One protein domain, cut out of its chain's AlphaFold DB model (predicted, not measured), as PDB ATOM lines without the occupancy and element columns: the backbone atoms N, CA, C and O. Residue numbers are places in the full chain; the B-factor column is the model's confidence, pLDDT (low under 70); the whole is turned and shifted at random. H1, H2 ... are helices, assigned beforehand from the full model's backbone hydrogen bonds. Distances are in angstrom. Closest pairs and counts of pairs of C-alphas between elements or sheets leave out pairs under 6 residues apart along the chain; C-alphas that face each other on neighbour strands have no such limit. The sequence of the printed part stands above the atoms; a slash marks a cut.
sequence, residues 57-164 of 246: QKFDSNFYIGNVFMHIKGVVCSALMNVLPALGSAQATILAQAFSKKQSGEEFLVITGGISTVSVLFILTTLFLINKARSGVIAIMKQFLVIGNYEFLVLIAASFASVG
ATOM      1  N   GLN A  57      28.435 -27.497   0.024       85.62
ATOM      2  CA  GLN A  57      27.167 -27.845  -0.601       85.62
ATOM      3  C   GLN A  57      27.224 -27.492  -2.088       85.62
ATOM      4  O   GLN A  57      27.458 -26.341  -2.452       85.62
ATOM      5  N   LYS A  58      26.993 -28.485  -2.951       83.25
ATOM      6  CA  LYS A  58      26.877 -28.293  -4.400       83.25
ATOM      7  C   LYS A  58      25.402 -28.182  -4.764       83.25
ATOM      8  O   LYS A  58      24.622 -29.076  -4.452       83.25
ATOM      9  N   PHE A  59      25.026 -27.092  -5.424       79.50
ATOM     10  CA  PHE A  59      23.663 -26.901  -5.909       79.50
ATOM     11  C   PHE A  59      23.567 -27.418  -7.339       79.50
ATOM     12  O   PHE A  59      24.030 -26.760  -8.266       79.50
ATOM     13  N   ASP A  60      22.978 -28.600  -7.494       79.50
ATOM     14  CA  ASP A  60      22.539 -29.120  -8.787       79.50
ATOM     15  C   ASP A  60      21.058 -28.745  -9.007       79.50
ATOM     16  O   ASP A  60      20.280 -28.630  -8.055       79.50
ATOM     17  N   SER A  61      20.675 -28.516 -10.261       74.00
ATOM     18  CA  SER A  61      19.287 -28.344 -10.702       74.00
ATOM     19  C   SER A  61      18.566 -29.672 -10.945       74.00
ATOM     20  O   SER A  61      17.348 -29.676 -11.125       74.00
ATOM     21  N   ASN A  62      19.286 -30.795 -10.971       82.06
ATOM     22  CA  ASN A  62      18.694 -32.103 -11.221       82.06
ATOM     23  C   ASN A  62      17.900 -32.609 -10.010       82.06
ATOM     24  O   ASN A  62      18.438 -32.814  -8.921       82.06
ATOM     25  N   PHE A  63      16.612 -32.878 -10.223       80.94
ATOM     26  CA  PHE A  63      15.756 -33.499  -9.220       80.94
ATOM     27  C   PHE A  63      15.788 -35.018  -9.358       80.94
ATOM     28  O   PHE A  63      15.390 -35.577 -10.382       80.94
ATOM     29  N   TYR A  64      16.207 -35.706  -8.298       85.94
ATOM     30  CA  TYR A  64      16.013 -37.146  -8.199       85.94
ATOM     31  C   TYR A  64      14.585 -37.436  -7.729       85.94
ATOM     32  O   TYR A  64      14.255 -37.241  -6.563       85.94
ATOM     33  N   ILE A  65      13.736 -37.895  -8.649       84.19
ATOM     34  CA  ILE A  65      12.335 -38.243  -8.358       84.19
ATOM     35  C   ILE A  65      12.204 -39.739  -8.029       84.19
ATOM     36  O   ILE A  65      11.319 -40.137  -7.282       84.19
ATOM     37  N   GLY A  66      13.127 -40.577  -8.510       84.38
ATOM     38  CA  GLY A  66      13.013 -42.032  -8.403       84.38
ATOM     39  C   GLY A  66      12.011 -42.610  -9.411       84.38
ATOM     40  O   GLY A  66      11.686 -41.983 -10.416       84.38
ATOM     41  N   ASN A  67      11.554 -43.842  -9.175       86.88
ATOM     42  CA  ASN A  67      10.565 -44.531 -10.016       86.88
ATOM     43  C   ASN A  67       9.213 -44.606  -9.283       86.88
ATOM     44  O   ASN A  67       9.179 -44.791  -8.072       86.88
ATOM     45  N   VAL A  68       8.098 -44.570 -10.013       88.94
ATOM     46  CA  VAL A  68       6.725 -44.803  -9.524       88.94
ATOM     47  C   VAL A  68       6.615 -45.940  -8.499       88.94
ATOM     48  O   VAL A  68       5.998 -45.757  -7.449       88.94
ATOM     49  N   PHE A  69       7.258 -47.091  -8.726       88.12
ATOM     50  CA  PHE A  69       7.208 -48.222  -7.780       88.12
ATOM     51  C   PHE A  69       7.725 -47.880  -6.378       88.12
ATOM     52  O   PHE A  69       7.246 -48.416  -5.380       88.12
ATOM     53  N   MET A  70       8.707 -46.992  -6.291       87.25
ATOM     54  CA  MET A  70       9.273 -46.518  -5.035       87.25
ATOM     55  C   MET A  70       8.261 -45.672  -4.255       87.25
ATOM     56  O   MET A  70       8.111 -45.847  -3.046       87.25
ATOM     57  N   HIS A  71       7.515 -44.812  -4.953       89.56
ATOM     58  CA  HIS A  71       6.437 -44.029  -4.353       89.56
ATOM     59  C   HIS A  71       5.298 -44.928  -3.869       89.56
ATOM     60  O   HIS A  71       4.830 -44.752  -2.746       89.56
ATOM     61  N   ILE A  72       4.914 -45.944  -4.652       91.44
ATOM     62  CA  ILE A  72       3.898 -46.931  -4.250       91.44
ATOM     63  C   ILE A  72       4.322 -47.649  -2.962       91.44
ATOM     64  O   ILE A  72       3.535 -47.727  -2.018       91.44
ATOM     65  N   LYS A  73       5.576 -48.114  -2.869       89.69
ATOM     66  CA  LYS A  73       6.105 -48.710  -1.627       89.69
ATOM     67  C   LYS A  73       6.027 -47.736  -0.457       89.69
ATOM     68  O   LYS A  73       5.622 -48.134   0.630       89.69
ATOM     69  N   GLY A  74       6.374 -46.467  -0.679       90.62
ATOM     70  CA  GLY A  74       6.235 -45.414   0.324       90.62
ATOM     71  C   GLY A  74       4.795 -45.271   0.827       90.62
ATOM     72  O   GLY A  74       4.576 -45.251   2.035       90.62
ATOM     73  N   VAL A  75       3.807 -45.257  -0.074       92.56
ATOM     74  CA  VAL A  75       2.378 -45.199   0.285       92.56
ATOM     75  C   VAL A  75       1.969 -46.416   1.115       92.56
ATOM     76  O   VAL A  75       1.391 -46.253   2.189       92.56
ATOM     77  N   VAL A  76       2.316 -47.629   0.671       92.38
ATOM     78  CA  VAL A  76       1.975 -48.877   1.378       92.38
ATOM     79  C   VAL A  76       2.631 -48.928   2.759       92.38
ATOM     80  O   VAL A  76       1.966 -49.203   3.756       92.38
ATOM     81  N   CYS A  77       3.923 -48.609   2.857       91.62
ATOM     82  CA  CYS A  77       4.624 -48.572   4.138       91.62
ATOM     83  C   CYS A  77       4.097 -47.462   5.058       91.62
ATOM     84  O   CYS A  77       4.068 -47.660   6.271       91.62
ATOM     85  N   SER A  78       3.645 -46.329   4.511       91.44
ATOM     86  CA  SER A  78       2.982 -45.268   5.280       91.44
ATOM     87  C   SER A  78       1.626 -45.727   5.825       91.44
ATOM     88  O   SER A  78       1.330 -45.496   6.998       91.44
ATOM     89  N   ALA A  79       0.834 -46.453   5.032       90.69
ATOM     90  CA  ALA A  79      -0.415 -47.054   5.499       90.69
ATOM     91  C   ALA A  79      -0.158 -48.033   6.658       90.69
ATOM     92  O   ALA A  79      -0.750 -47.904   7.729       90.69
ATOM     93  N   LEU A  80       0.796 -48.957   6.481       88.62
ATOM     94  CA  LEU A  80       1.181 -49.930   7.509       88.62
ATOM     95  C   LEU A  80       1.673 -49.255   8.795       88.62
ATOM     96  O   LEU A  80       1.277 -49.660   9.885       88.62
ATOM     97  N   MET A  81       2.494 -48.209   8.671       87.56
ATOM     98  CA  MET A  81       2.987 -47.410   9.799       87.56
ATOM     99  C   MET A  81       1.851 -46.787  10.615       87.56
ATOM    100  O   MET A  81       1.945 -46.707  11.832       87.56
ATOM    101  N   ASN A  82       0.778 -46.347   9.956       85.00
ATOM    102  CA  ASN A  82      -0.353 -45.715  10.633       85.00
ATOM    103  C   ASN A  82      -1.296 -46.718  11.301       85.00
ATOM    104  O   ASN A  82      -1.959 -46.384  12.286       85.00
ATOM    105  N   VAL A  83      -1.336 -47.953  10.804       81.44
ATOM    106  CA  VAL A  83      -2.116 -49.038  11.409       81.44
ATOM    107  C   VAL A  83      -1.374 -49.632  12.609       81.44
ATOM    108  O   VAL A  83      -1.951 -49.752  13.698       81.44
ATOM    109  N   LEU A  84      -0.096 -49.971  12.429       80.12
ATOM    110  CA  LEU A  84       0.707 -50.676  13.424       80.12
ATOM    111  C   LEU A  84       1.247 -49.721  14.501       80.12
ATOM    112  O   LEU A  84       1.817 -48.680  14.179       80.12
ATOM    113  N   PRO A  85       1.108 -50.057  15.794       72.06
ATOM    114  CA  PRO A  85       1.692 -49.252  16.856       72.06
ATOM    115  C   PRO A  85       3.227 -49.275  16.796       72.06
ATOM    116  O   PRO A  85       3.834 -50.229  16.312       72.06
ATOM    117  N   ALA A  86       3.854 -48.219  17.324       73.62
ATOM    118  CA  ALA A  86       5.308 -48.077  17.479       73.62
ATOM    119  C   ALA A  86       6.154 -48.018  16.185       73.62
ATOM    120  O   ALA A  86       7.381 -47.913  16.267       73.62
ATOM    121  N   LEU A  87       5.544 -48.017  14.994       81.88
ATOM    122  CA  LEU A  87       6.247 -47.733  13.742       81.88
ATOM    123  C   LEU A  87       6.233 -46.229  13.434       81.88
ATOM    124  O   LEU A  87       5.183 -45.601  13.387       81.88
ATOM    125  N   GLY A  88       7.416 -45.659  13.189       84.31
ATOM    126  CA  GLY A  88       7.591 -44.281  12.713       84.31
ATOM    127  C   GLY A  88       8.089 -44.203  11.268       84.31
ATOM    128  O   GLY A  88       8.411 -45.219  10.644       84.31
ATOM    129  N   SER A  89       8.233 -42.982  10.747       84.69
ATOM    130  CA  SER A  89       8.617 -42.732   9.346       84.69
ATOM    131  C   SER A  89       9.965 -43.356   8.972       84.69
ATOM    132  O   SER A  89      10.099 -43.957   7.905       84.69
ATOM    133  N   ALA A  90      10.950 -43.311   9.873       84.06
ATOM    134  CA  ALA A  90      12.253 -43.949   9.672       84.06
ATOM    135  C   ALA A  90      12.146 -45.481   9.535       84.06
ATOM    136  O   ALA A  90      12.835 -46.093   8.721       84.06
ATOM    137  N   GLN A  91      11.259 -46.112  10.304       86.69
ATOM    138  CA  GLN A  91      10.988 -47.551  10.244       86.69
ATOM    139  C   GLN A  91      10.279 -47.939   8.960       86.69
ATOM    140  O   GLN A  91      10.736 -48.847   8.268       86.69
ATOM    141  N   ALA A  92       9.236 -47.197   8.604       89.25
ATOM    142  CA  ALA A  92       8.530 -47.374   7.348       89.25
ATOM    143  C   ALA A  92       9.471 -47.200   6.140       89.25
ATOM    144  O   ALA A  92       9.401 -47.974   5.190       89.25
ATOM    145  N   THR A  93      10.417 -46.256   6.209       89.62
ATOM    146  CA  THR A  93      11.419 -46.047   5.150       89.62
ATOM    147  C   THR A  93      12.380 -47.233   5.042       89.62
ATOM    148  O   THR A  93      12.645 -47.711   3.941       89.62
ATOM    149  N   ILE A  94      12.890 -47.742   6.172       87.50
ATOM    150  CA  ILE A  94      13.772 -48.922   6.183       87.50
ATOM    151  C   ILE A  94      13.040 -50.152   5.630       87.50
ATOM    152  O   ILE A  94      13.641 -50.920   4.882       87.50
ATOM    153  N   LEU A  95      11.759 -50.329   5.969       88.44
ATOM    154  CA  LEU A  95      10.924 -51.399   5.420       88.44
ATOM    155  C   LEU A  95      10.742 -51.244   3.908       88.44
ATOM    156  O   LEU A  95      10.968 -52.201   3.175       88.44
ATOM    157  N   ALA A  96      10.420 -50.043   3.424       88.31
ATOM    158  CA  ALA A  96      10.281 -49.778   1.993       88.31
ATOM    159  C   ALA A  96      11.582 -50.072   1.216       88.31
ATOM    160  O   ALA A  96      11.541 -50.704   0.158       88.31
ATOM    161  N   GLN A  97      12.739 -49.684   1.766       86.50
ATOM    162  CA  GLN A  97      14.055 -49.936   1.162       86.50
ATOM    163  C   GLN A  97      14.516 -51.389   1.223       86.50
ATOM    164  O   GLN A  97      15.330 -51.795   0.392       86.50
ATOM    165  N   ALA A  98      14.006 -52.192   2.161       85.75
ATOM    166  CA  ALA A  98      14.316 -53.621   2.209       85.75
ATOM    167  C   ALA A  98      13.895 -54.343   0.915       85.75
ATOM    168  O   ALA A  98      14.483 -55.359   0.556       85.75
ATOM    169  N   PHE A  99      12.926 -53.779   0.186       80.81
ATOM    170  CA  PHE A  99      12.454 -54.279  -1.102       80.81
ATOM    171  C   PHE A  99      13.041 -53.524  -2.307       80.81
ATOM    172  O   PHE A  99      12.585 -53.737  -3.435       80.81
ATOM    173  N   SER A 100      13.978 -52.592  -2.114       79.25
ATOM    174  CA  SER A 100      14.626 -51.845  -3.201       79.25
ATOM    175  C   SER A 100      15.940 -52.496  -3.632       79.25
ATOM    176  O   SER A 100      16.703 -52.996  -2.810       79.25
ATOM    177  N   LYS A 101      16.214 -52.484  -4.947       72.25
ATOM    178  CA  LYS A 101      17.458 -53.033  -5.524       72.25
ATOM    179  C   LYS A 101      18.678 -52.151  -5.238       72.25
ATOM    180  O   LYS A 101      19.787 -52.660  -5.142       72.25
ATOM    181  N   LYS A 102      18.469 -50.837  -5.126       73.44
ATOM    182  CA  LYS A 102      19.480 -49.847  -4.751       73.44
ATOM    183  C   LYS A 102      19.072 -49.257  -3.397       73.44
ATOM    184  O   LYS A 102      17.895 -49.199  -3.072       73.44
ATOM    185  N   GLN A 103      20.051 -48.917  -2.568       77.25
ATOM    186  CA  GLN A 103      19.832 -48.258  -1.276       77.25
ATOM    187  C   GLN A 103      20.719 -47.017  -1.246       77.25
ATOM    188  O   GLN A 103      21.759 -46.998  -0.588       77.25
ATOM    189  N   SER A 104      20.375 -46.021  -2.068       83.75
ATOM    190  CA  SER A 104      21.107 -44.751  -2.105       83.75
ATOM    191  C   SER A 104      20.512 -43.735  -1.128       83.75
ATOM    192  O   SER A 104      19.365 -43.863  -0.689       83.75
ATOM    193  N   GLY A 105      21.300 -42.720  -0.764       84.25
ATOM    194  CA  GLY A 105      20.846 -41.662   0.141       84.25
ATOM    195  C   GLY A 105      19.701 -40.841  -0.454       84.25
ATOM    196  O   GLY A 105      18.759 -40.494   0.253       84.25
ATOM    197  N   GLU A 106      19.733 -40.598  -1.764       86.44
ATOM    198  CA  GLU A 106      18.661 -39.918  -2.497       86.44
ATOM    199  C   GLU A 106      17.368 -40.739  -2.459       86.44
ATOM    200  O   GLU A 106      16.292 -40.195  -2.208       86.44
ATOM    201  N   GLU A 107      17.480 -42.063  -2.624       86.38
ATOM    202  CA  GLU A 107      16.340 -42.973  -2.536       86.38
ATOM    203  C   GLU A 107      15.719 -42.952  -1.129       86.38
ATOM    204  O   GLU A 107      14.497 -42.863  -0.967       86.38
ATOM    205  N   PHE A 108      16.562 -42.946  -0.093       87.75
ATOM    206  CA  PHE A 108      16.109 -42.805   1.289       87.75
ATOM    207  C   PHE A 108      15.309 -41.515   1.494       87.75
ATOM    208  O   PHE A 108      14.208 -41.567   2.045       87.75
ATOM    209  N   LEU A 109      15.823 -40.377   1.020       89.69
ATOM    210  CA  LEU A 109      15.180 -39.072   1.200       89.69
ATOM    211  C   LEU A 109      13.814 -38.991   0.512       89.69
ATOM    212  O   LEU A 109      12.849 -38.544   1.135       89.69
ATOM    213  N   VAL A 110      13.704 -39.466  -0.731       89.56
ATOM    214  CA  VAL A 110      12.431 -39.446  -1.471       89.56
ATOM    215  C   VAL A 110      11.394 -40.369  -0.820       89.56
ATOM    216  O   VAL A 110      10.239 -39.966  -0.668       89.56
ATOM    217  N   ILE A 111      11.775 -41.575  -0.372       90.69
ATOM    218  CA  ILE A 111      10.848 -42.476   0.342       90.69
ATOM    219  C   ILE A 111      10.415 -41.863   1.676       90.69
ATOM    220  O   ILE A 111       9.221 -41.848   1.968       90.69
ATOM    221  N   THR A 112      11.344 -41.358   2.494       90.88
ATOM    222  CA  THR A 112      11.004 -40.773   3.803       90.88
ATOM    223  C   THR A 112      10.111 -39.545   3.655       90.88
ATOM    224  O   THR A 112       9.147 -39.400   4.417       90.88
ATOM    225  N   GLY A 113      10.397 -38.687   2.672       90.44
ATOM    226  CA  GLY A 113       9.559 -37.540   2.333       90.44
ATOM    227  C   GLY A 113       8.154 -37.981   1.927       90.44
ATOM    228  O   GLY A 113       7.179 -37.553   2.541       90.44
ATOM    229  N   GLY A 114       8.051 -38.919   0.981       90.38
ATOM    230  CA  GLY A 114       6.771 -39.469   0.529       90.38
ATOM    231  C   GLY A 114       5.960 -40.115   1.654       90.38
ATOM    232  O   GLY A 114       4.774 -39.824   1.798       90.38
ATOM    233  N   ILE A 115       6.597 -40.926   2.505       92.25
ATOM    234  CA  ILE A 115       5.950 -41.540   3.673       92.25
ATOM    235  C   ILE A 115       5.388 -40.469   4.602       92.25
ATOM    236  O   ILE A 115       4.235 -40.586   5.013       92.25
ATOM    237  N   SER A 116       6.178 -39.441   4.920       90.06
ATOM    238  CA  SER A 116       5.780 -38.376   5.847       90.06
ATOM    239  C   SER A 116       4.602 -37.572   5.296       90.06
ATOM    240  O   SER A 116       3.614 -37.390   6.007       90.06
ATOM    241  N   THR A 117       4.650 -37.188   4.017       90.50
ATOM    242  CA  THR A 117       3.563 -36.466   3.338       90.50
ATOM    243  C   THR A 117       2.273 -37.279   3.313       90.50
ATOM    244  O   THR A 117       1.226 -36.812   3.754       90.50
ATOM    245  N   VAL A 118       2.349 -38.531   2.860       91.69
ATOM    246  CA  VAL A 118       1.177 -39.411   2.757       91.69
ATOM    247  C   VAL A 118       0.652 -39.810   4.142       91.69
ATOM    248  O   VAL A 118      -0.545 -40.044   4.303       91.69
ATOM    249  N   SER A 119       1.511 -39.833   5.170       91.69
ATOM    250  CA  SER A 119       1.089 -40.197   6.526       91.69
ATOM    251  C   SER A 119       0.028 -39.250   7.067       91.69
ATOM    252  O   SER A 119      -0.883 -39.717   7.736       91.69
ATOM    253  N   VAL A 120       0.076 -37.956   6.731       90.62
ATOM    254  CA  VAL A 120      -0.921 -36.980   7.198       90.62
ATOM    255  C   VAL A 120      -2.321 -37.377   6.732       90.62
ATOM    256  O   VAL A 120      -3.252 -37.368   7.537       90.62
ATOM    257  N   LEU A 121      -2.457 -37.822   5.479       92.12
ATOM    258  CA  LEU A 121      -3.730 -38.300   4.931       92.12
ATOM    259  C   LEU A 121      -4.239 -39.530   5.693       92.12
ATOM    260  O   LEU A 121      -5.406 -39.580   6.085       92.12
ATOM    261  N   PHE A 122      -3.364 -40.502   5.968       91.31
ATOM    262  CA  PHE A 122      -3.730 -41.692   6.739       91.31
ATOM    263  C   PHE A 122      -4.059 -41.384   8.201       91.31
ATOM    264  O   PHE A 122      -4.997 -41.972   8.738       91.31
ATOM    265  N   ILE A 123      -3.341 -40.463   8.848       90.56
ATOM    266  CA  ILE A 123      -3.614 -40.075  10.236       90.56
ATOM    267  C   ILE A 123      -4.980 -39.388  10.331       90.56
ATOM    268  O   ILE A 123      -5.769 -39.748  11.204       90.56
ATOM    269  N   LEU A 124      -5.285 -38.452   9.423       90.75
ATOM    270  CA  LEU A 124      -6.590 -37.783   9.366       90.75
ATOM    271  C   LEU A 124      -7.720 -38.779   9.085       90.75
ATOM    272  O   LEU A 124      -8.745 -38.758   9.760       90.75
ATOM    273  N   THR A 125      -7.508 -39.699   8.143       90.56
ATOM    274  CA  THR A 125      -8.490 -40.743   7.807       90.56
ATOM    275  C   THR A 125      -8.722 -41.695   8.982       90.56
ATOM    276  O   THR A 125      -9.858 -42.029   9.301       90.56
ATOM    277  N   THR A 126      -7.659 -42.096   9.684       88.75
ATOM    278  CA  THR A 126      -7.746 -42.957  10.878       88.75
ATOM    279  C   THR A 126      -8.489 -42.261  12.014       88.75
ATOM    280  O   THR A 126      -9.270 -42.894  12.728       88.75
ATOM    281  N   LEU A 127      -8.263 -40.960  12.187       89.00
ATOM    282  CA  LEU A 127      -8.977 -40.160  13.168       89.00
ATOM    283  C   LEU A 127     -10.465 -40.042  12.821       89.00
ATOM    284  O   LEU A 127     -11.293 -40.210  13.706       89.00
ATOM    285  N   PHE A 128     -10.805 -39.820  11.553       90.25
ATOM    286  CA  PHE A 128     -12.194 -39.731  11.104       90.25
ATOM    287  C   PHE A 128     -12.943 -41.069  11.231       90.25
ATOM    288  O   PHE A 128     -14.043 -41.106  11.771       90.25
ATOM    289  N   LEU A 129     -12.338 -42.182  10.799       90.38
ATOM    290  CA  LEU A 129     -13.009 -43.490  10.765       90.38
ATOM    291  C   LEU A 129     -12.975 -44.245  12.100       90.38
ATOM    292  O   LEU A 129     -13.957 -44.873  12.482       90.38
ATOM    293  N   ILE A 130     -11.832 -44.239  12.792       87.50
ATOM    294  CA  ILE A 130     -11.579 -45.090  13.973       87.50
ATOM    295  C   ILE A 130     -11.504 -44.241  15.253       87.50
ATOM    296  O   ILE A 130     -11.443 -44.773  16.361       87.50
ATOM    297  N   ASN A 131     -11.505 -42.908  15.137       87.56
ATOM    298  CA  ASN A 131     -11.400 -41.982  16.266       87.56
ATOM    299  C   ASN A 131     -10.182 -42.278  17.163       87.56
ATOM    300  O   ASN A 131     -10.225 -42.188  18.396       87.56
ATOM    301  N   LYS A 132      -9.062 -42.665  16.542       84.12
ATOM    302  CA  LYS A 132      -7.793 -42.949  17.224       84.12
ATOM    303  C   LYS A 132      -6.718 -41.980  16.758       84.12
ATOM    304  O   LYS A 132      -6.457 -41.850  15.567       84.12
ATOM    305  N   ALA A 133      -6.063 -41.338  17.722       86.75
ATOM    306  CA  ALA A 133      -4.940 -40.464  17.444       86.75
ATOM    307  C   ALA A 133      -3.663 -41.272  17.192       86.75
ATOM    308  O   ALA A 133      -3.332 -42.176  17.958       86.75
ATOM    309  N   ARG A 134      -2.953 -40.932  16.112       81.50
ATOM    310  CA  ARG A 134      -1.690 -41.579  15.710       81.50
ATOM    311  C   ARG A 134      -0.486 -40.631  15.722       81.50
ATOM    312  O   ARG A 134       0.637 -41.068  15.509       81.50
ATOM    313  N   SER A 135      -0.702 -39.348  16.009       86.00
ATOM    314  CA  SER A 135       0.351 -38.353  16.229       86.00
ATOM    315  C   SER A 135      -0.014 -37.441  17.399       86.00
ATOM    316  O   SER A 135      -1.192 -37.305  17.732       86.00
ATOM    317  N   GLY A 136       0.986 -36.792  18.005       84.44
ATOM    318  CA  GLY A 136       0.762 -35.861  19.118       84.44
ATOM    319  C   GLY A 136      -0.143 -34.685  18.739       84.44
ATOM    320  O   GLY A 136      -1.062 -34.357  19.481       84.44
ATOM    321  N   VAL A 137       0.039 -34.124  17.535       87.19
ATOM    322  CA  VAL A 137      -0.815 -33.045  17.001       87.19
ATOM    323  C   VAL A 137      -2.279 -33.473  16.988       87.19
ATOM    324  O   VAL A 137      -3.157 -32.746  17.434       87.19
ATOM    325  N   ILE A 138      -2.536 -34.692  16.530       89.12
ATOM    326  CA  ILE A 138      -3.887 -35.217  16.373       89.12
ATOM    327  C   ILE A 138      -4.493 -35.621  17.721       89.12
ATOM    328  O   ILE A 138      -5.692 -35.452  17.931       89.12
ATOM    329  N   ALA A 139      -3.672 -36.109  18.652       88.94
ATOM    330  CA  ALA A 139      -4.097 -36.384  20.020       88.94
ATOM    331  C   ALA A 139      -4.582 -35.112  20.724       88.94
ATOM    332  O   ALA A 139      -5.595 -35.157  21.416       88.94
ATOM    333  N   ILE A 140      -3.896 -33.989  20.492       88.25
ATOM    334  CA  ILE A 140      -4.283 -32.671  20.998       88.25
ATOM    335  C   ILE A 140      -5.536 -32.163  20.273       88.25
ATOM    336  O   ILE A 140      -6.505 -31.813  20.935       88.25
ATOM    337  N   MET A 141      -5.576 -32.209  18.935       88.12
ATOM    338  CA  MET A 141      -6.757 -31.794  18.155       88.12
ATOM    339  C   MET A 141      -8.035 -32.512  18.584       88.12
ATOM    340  O   MET A 141      -9.081 -31.883  18.719       88.12
ATOM    341  N   LYS A 142      -7.948 -33.818  18.855       89.12
ATOM    342  CA  LYS A 142      -9.084 -34.625  19.308       89.12
ATOM    343  C   LYS A 142      -9.707 -34.112  20.619       89.12
ATOM    344  O   LYS A 142     -10.872 -34.399  20.875       89.12
ATOM    345  N   GLN A 143      -8.968 -33.372  21.449       88.31
ATOM    346  CA  GLN A 143      -9.491 -32.834  22.711       88.31
ATOM    347  C   GLN A 143     -10.476 -31.676  22.505       88.31
ATOM    348  O   GLN A 143     -11.310 -31.446  23.374       88.31
ATOM    349  N   PHE A 144     -10.394 -30.958  21.381       86.62
ATOM    350  CA  PHE A 144     -11.205 -29.759  21.131       86.62
ATOM    351  C   PHE A 144     -11.950 -29.759  19.791       86.62
ATOM    352  O   PHE A 144     -12.730 -28.844  19.541       86.62
ATOM    353  N   LEU A 145     -11.730 -30.752  18.924       83.69
ATOM    354  CA  LEU A 145     -12.327 -30.809  17.592       83.69
ATOM    355  C   LEU A 145     -12.997 -32.169  17.357       83.69
ATOM    356  O   LEU A 145     -12.344 -33.214  17.369       83.69
ATOM    357  N   VAL A 146     -14.309 -32.139  17.111       84.25
ATOM    358  CA  VAL A 146     -15.078 -33.294  16.628       84.25
ATOM    359  C   VAL A 146     -15.088 -33.240  15.107       84.25
ATOM    360  O   VAL A 146     -15.509 -32.247  14.525       84.25
ATOM    361  N   ILE A 147     -14.585 -34.288  14.459       84.38
ATOM    362  CA  ILE A 147     -14.463 -34.317  13.000       84.38
ATOM    363  C   ILE A 147     -15.721 -34.937  12.409       84.38
ATOM    364  O   ILE A 147     -15.889 -36.156  12.447       84.38
ATOM    365  N   GLY A 148     -16.587 -34.094  11.854       89.25
ATOM    366  CA  GLY A 148     -17.631 -34.509  10.931       89.25
ATOM    367  C   GLY A 148     -17.121 -34.557   9.488       89.25
ATOM    368  O   GLY A 148     -15.936 -34.371   9.197       89.25
ATOM    369  N   ASN A 149     -18.037 -34.815   8.555       91.25
ATOM    370  CA  ASN A 149     -17.708 -34.930   7.130       91.25
ATOM    371  C   ASN A 149     -17.158 -33.616   6.558       91.25
ATOM    372  O   ASN A 149     -16.237 -33.636   5.743       91.25
ATOM    373  N   TYR A 150     -17.713 -32.476   6.982       93.12
ATOM    374  CA  TYR A 150     -17.288 -31.162   6.510       93.12
ATOM    375  C   TYR A 150     -15.870 -30.837   6.992       93.12
ATOM    376  O   TYR A 150     -14.998 -30.514   6.186       93.12
ATOM    377  N   GLU A 151     -15.608 -31.006   8.288       91.38
ATOM    378  CA  GLU A 151     -14.300 -30.768   8.897       91.38
ATOM    379  C   GLU A 151     -13.243 -31.689   8.287       91.38
ATOM    380  O   GLU A 151     -12.132 -31.249   7.990       91.38
ATOM    381  N   PHE A 152     -13.592 -32.954   8.037       91.81
ATOM    382  CA  PHE A 152     -12.702 -33.904   7.380       91.81
ATOM    383  C   PHE A 152     -12.302 -33.450   5.970       91.81
ATOM    384  O   PHE A 152     -11.113 -33.448   5.640       91.81
ATOM    385  N   LEU A 153     -13.269 -33.015   5.153       93.50
ATOM    386  CA  LEU A 153     -13.002 -32.507   3.803       93.50
ATOM    387  C   LEU A 153     -12.130 -31.248   3.832       93.50
ATOM    388  O   LEU A 153     -11.186 -31.145   3.046       93.50
ATOM    389  N   VAL A 154     -12.397 -30.327   4.761       93.81
ATOM    390  CA  VAL A 154     -11.580 -29.118   4.953       93.81
ATOM    391  C   VAL A 154     -10.150 -29.484   5.350       93.81
ATOM    392  O   VAL A 154      -9.204 -28.944   4.778       93.81
ATOM    393  N   LEU A 155      -9.962 -30.428   6.277       92.88
ATOM    394  CA  LEU A 155      -8.633 -30.868   6.713       92.88
ATOM    395  C   LEU A 155      -7.856 -31.568   5.591       92.88
ATOM    396  O   LEU A 155      -6.655 -31.329   5.441       92.88
ATOM    397  N   ILE A 156      -8.522 -32.384   4.768       93.25
ATOM    398  CA  ILE A 156      -7.892 -32.980   3.583       93.25
ATOM    399  C   ILE A 156      -7.506 -31.898   2.576       93.25
ATOM    400  O   ILE A 156      -6.354 -31.873   2.137       93.25
ATOM    401  N   ALA A 157      -8.407 -30.974   2.242       93.81
ATOM    402  CA  ALA A 157      -8.107 -29.880   1.319       93.81
ATOM    403  C   ALA A 157      -6.934 -29.019   1.824       93.81
ATOM    404  O   ALA A 157      -5.998 -28.731   1.072       93.81
ATOM    405  N   ALA A 158      -6.926 -28.691   3.118       93.75
ATOM    406  CA  ALA A 158      -5.835 -27.969   3.765       93.75
ATOM    407  C   ALA A 158      -4.513 -28.749   3.711       93.75
ATOM    408  O   ALA A 158      -3.459 -28.150   3.503       93.75
ATOM    409  N   SER A 159      -4.547 -30.081   3.845       92.62
ATOM    410  CA  SER A 159      -3.345 -30.911   3.724       92.62
ATOM    411  C   SER A 159      -2.743 -30.850   2.316       92.62
ATOM    412  O   SER A 159      -1.535 -30.657   2.191       92.62
ATOM    413  N   PHE A 160      -3.560 -30.894   1.256       92.12
ATOM    414  CA  PHE A 160      -3.084 -30.735  -0.123       92.12
ATOM    415  C   PHE A 160      -2.507 -29.338  -0.379       92.12
ATOM    416  O   PHE A 160      -1.426 -29.217  -0.960       92.12
ATOM    417  N   ALA A 161      -3.177 -28.287   0.105       93.50
ATOM    418  CA  ALA A 161      -2.664 -26.920   0.012       93.50
ATOM    419  C   ALA A 161      -1.318 -26.764   0.752       93.50
ATOM    420  O   ALA A 161      -0.372 -26.174   0.225       93.50
ATOM    421  N   SER A 162      -1.206 -27.364   1.943       93.31
ATOM    422  CA  SER A 162       0.019 -27.382   2.746       93.31
ATOM    423  C   SER A 162       1.176 -28.075   2.023       93.31
ATOM    424  O   SER A 162       2.299 -27.576   2.065       93.31
ATOM    425  N   VAL A 163       0.921 -29.162   1.282       90.75
ATOM    426  CA  VAL A 163       1.961 -29.828   0.477       90.75
ATOM    427  C   VAL A 163       2.548 -28.866  -0.554       90.75
ATOM    428  O   VAL A 163       3.770 -28.715  -0.599       90.75
ATOM    429  N   GLY A 164       1.709 -28.166  -1.322       89.19
ATOM    430  CA  GLY A 164       2.176 -27.184  -2.308       89.19
ATOM    431  C   GLY A 164       3.015 -26.071  -1.673       89.19
ATOM    432  O   GLY A 164       4.120 -25.776  -2.136       89.19
TER     433      GLY A 164
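AT A GLANCE: This is residues 57 to 164 of the 246 residues of an uncharacterized protein of Nanoarchaeota archaeon (UniProt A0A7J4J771). One long helix, H3, forms the spine; H1 and H2 pack across it on one side, H5 folds back along its later half on the other, and short H4 lies near its end. Residues 57 to 62 stick out. The printed part has 108 residues, 77 of them in five named helices, H1 to H5 in order along the chain, with no named strand; its class is all helix, and it is only just compact, close to loose, with a radius of gyration of the C-alphas of 15.6 A and spans of 45 by 30 by 25 A.

HOW THE PARTS SIT: The hub H3, residues 105 to 130, has a kink of 29 degrees near residue 121. H1, residues 68 to 83, touches it at a steep tilt of 43 degrees; the closest C-alphas, Ser 78 and Ile 115, are 5.0 A apart. H2, residues 89 to 98, touches H1, closest C-alphas Cys 77 and Ala 92, 5.2 A, and H3's residues 108 to 116 alone, closest Thr 93 and Thr 112, 5.5 A. H5, residues 149 to 164, touches H3's residues 117 to 128 alone, opposite ways at a shallow tilt of 13 degrees, closest C-alphas Leu 121 and Ile 156, 6.9 A. H4, residues 136 to 144, only just touches H3, with 3 pairs of C-alphas within 8 A. O i to N i+4 pairs are within hydrogen-bond range throughout H1, H2 and H5, 20 of 22 in H3, 3 of 5 in H4.

IN THESE COORDINATES: H3 measures 35.4 A. H1 begins at C-alpha 68 (6.725, -44.803, -9.524); H5 ends at C-alpha 164 (2.176, -27.184, -2.308).

THE WHOLE: The printed part has no cut and no long link; no printed residue is under 70.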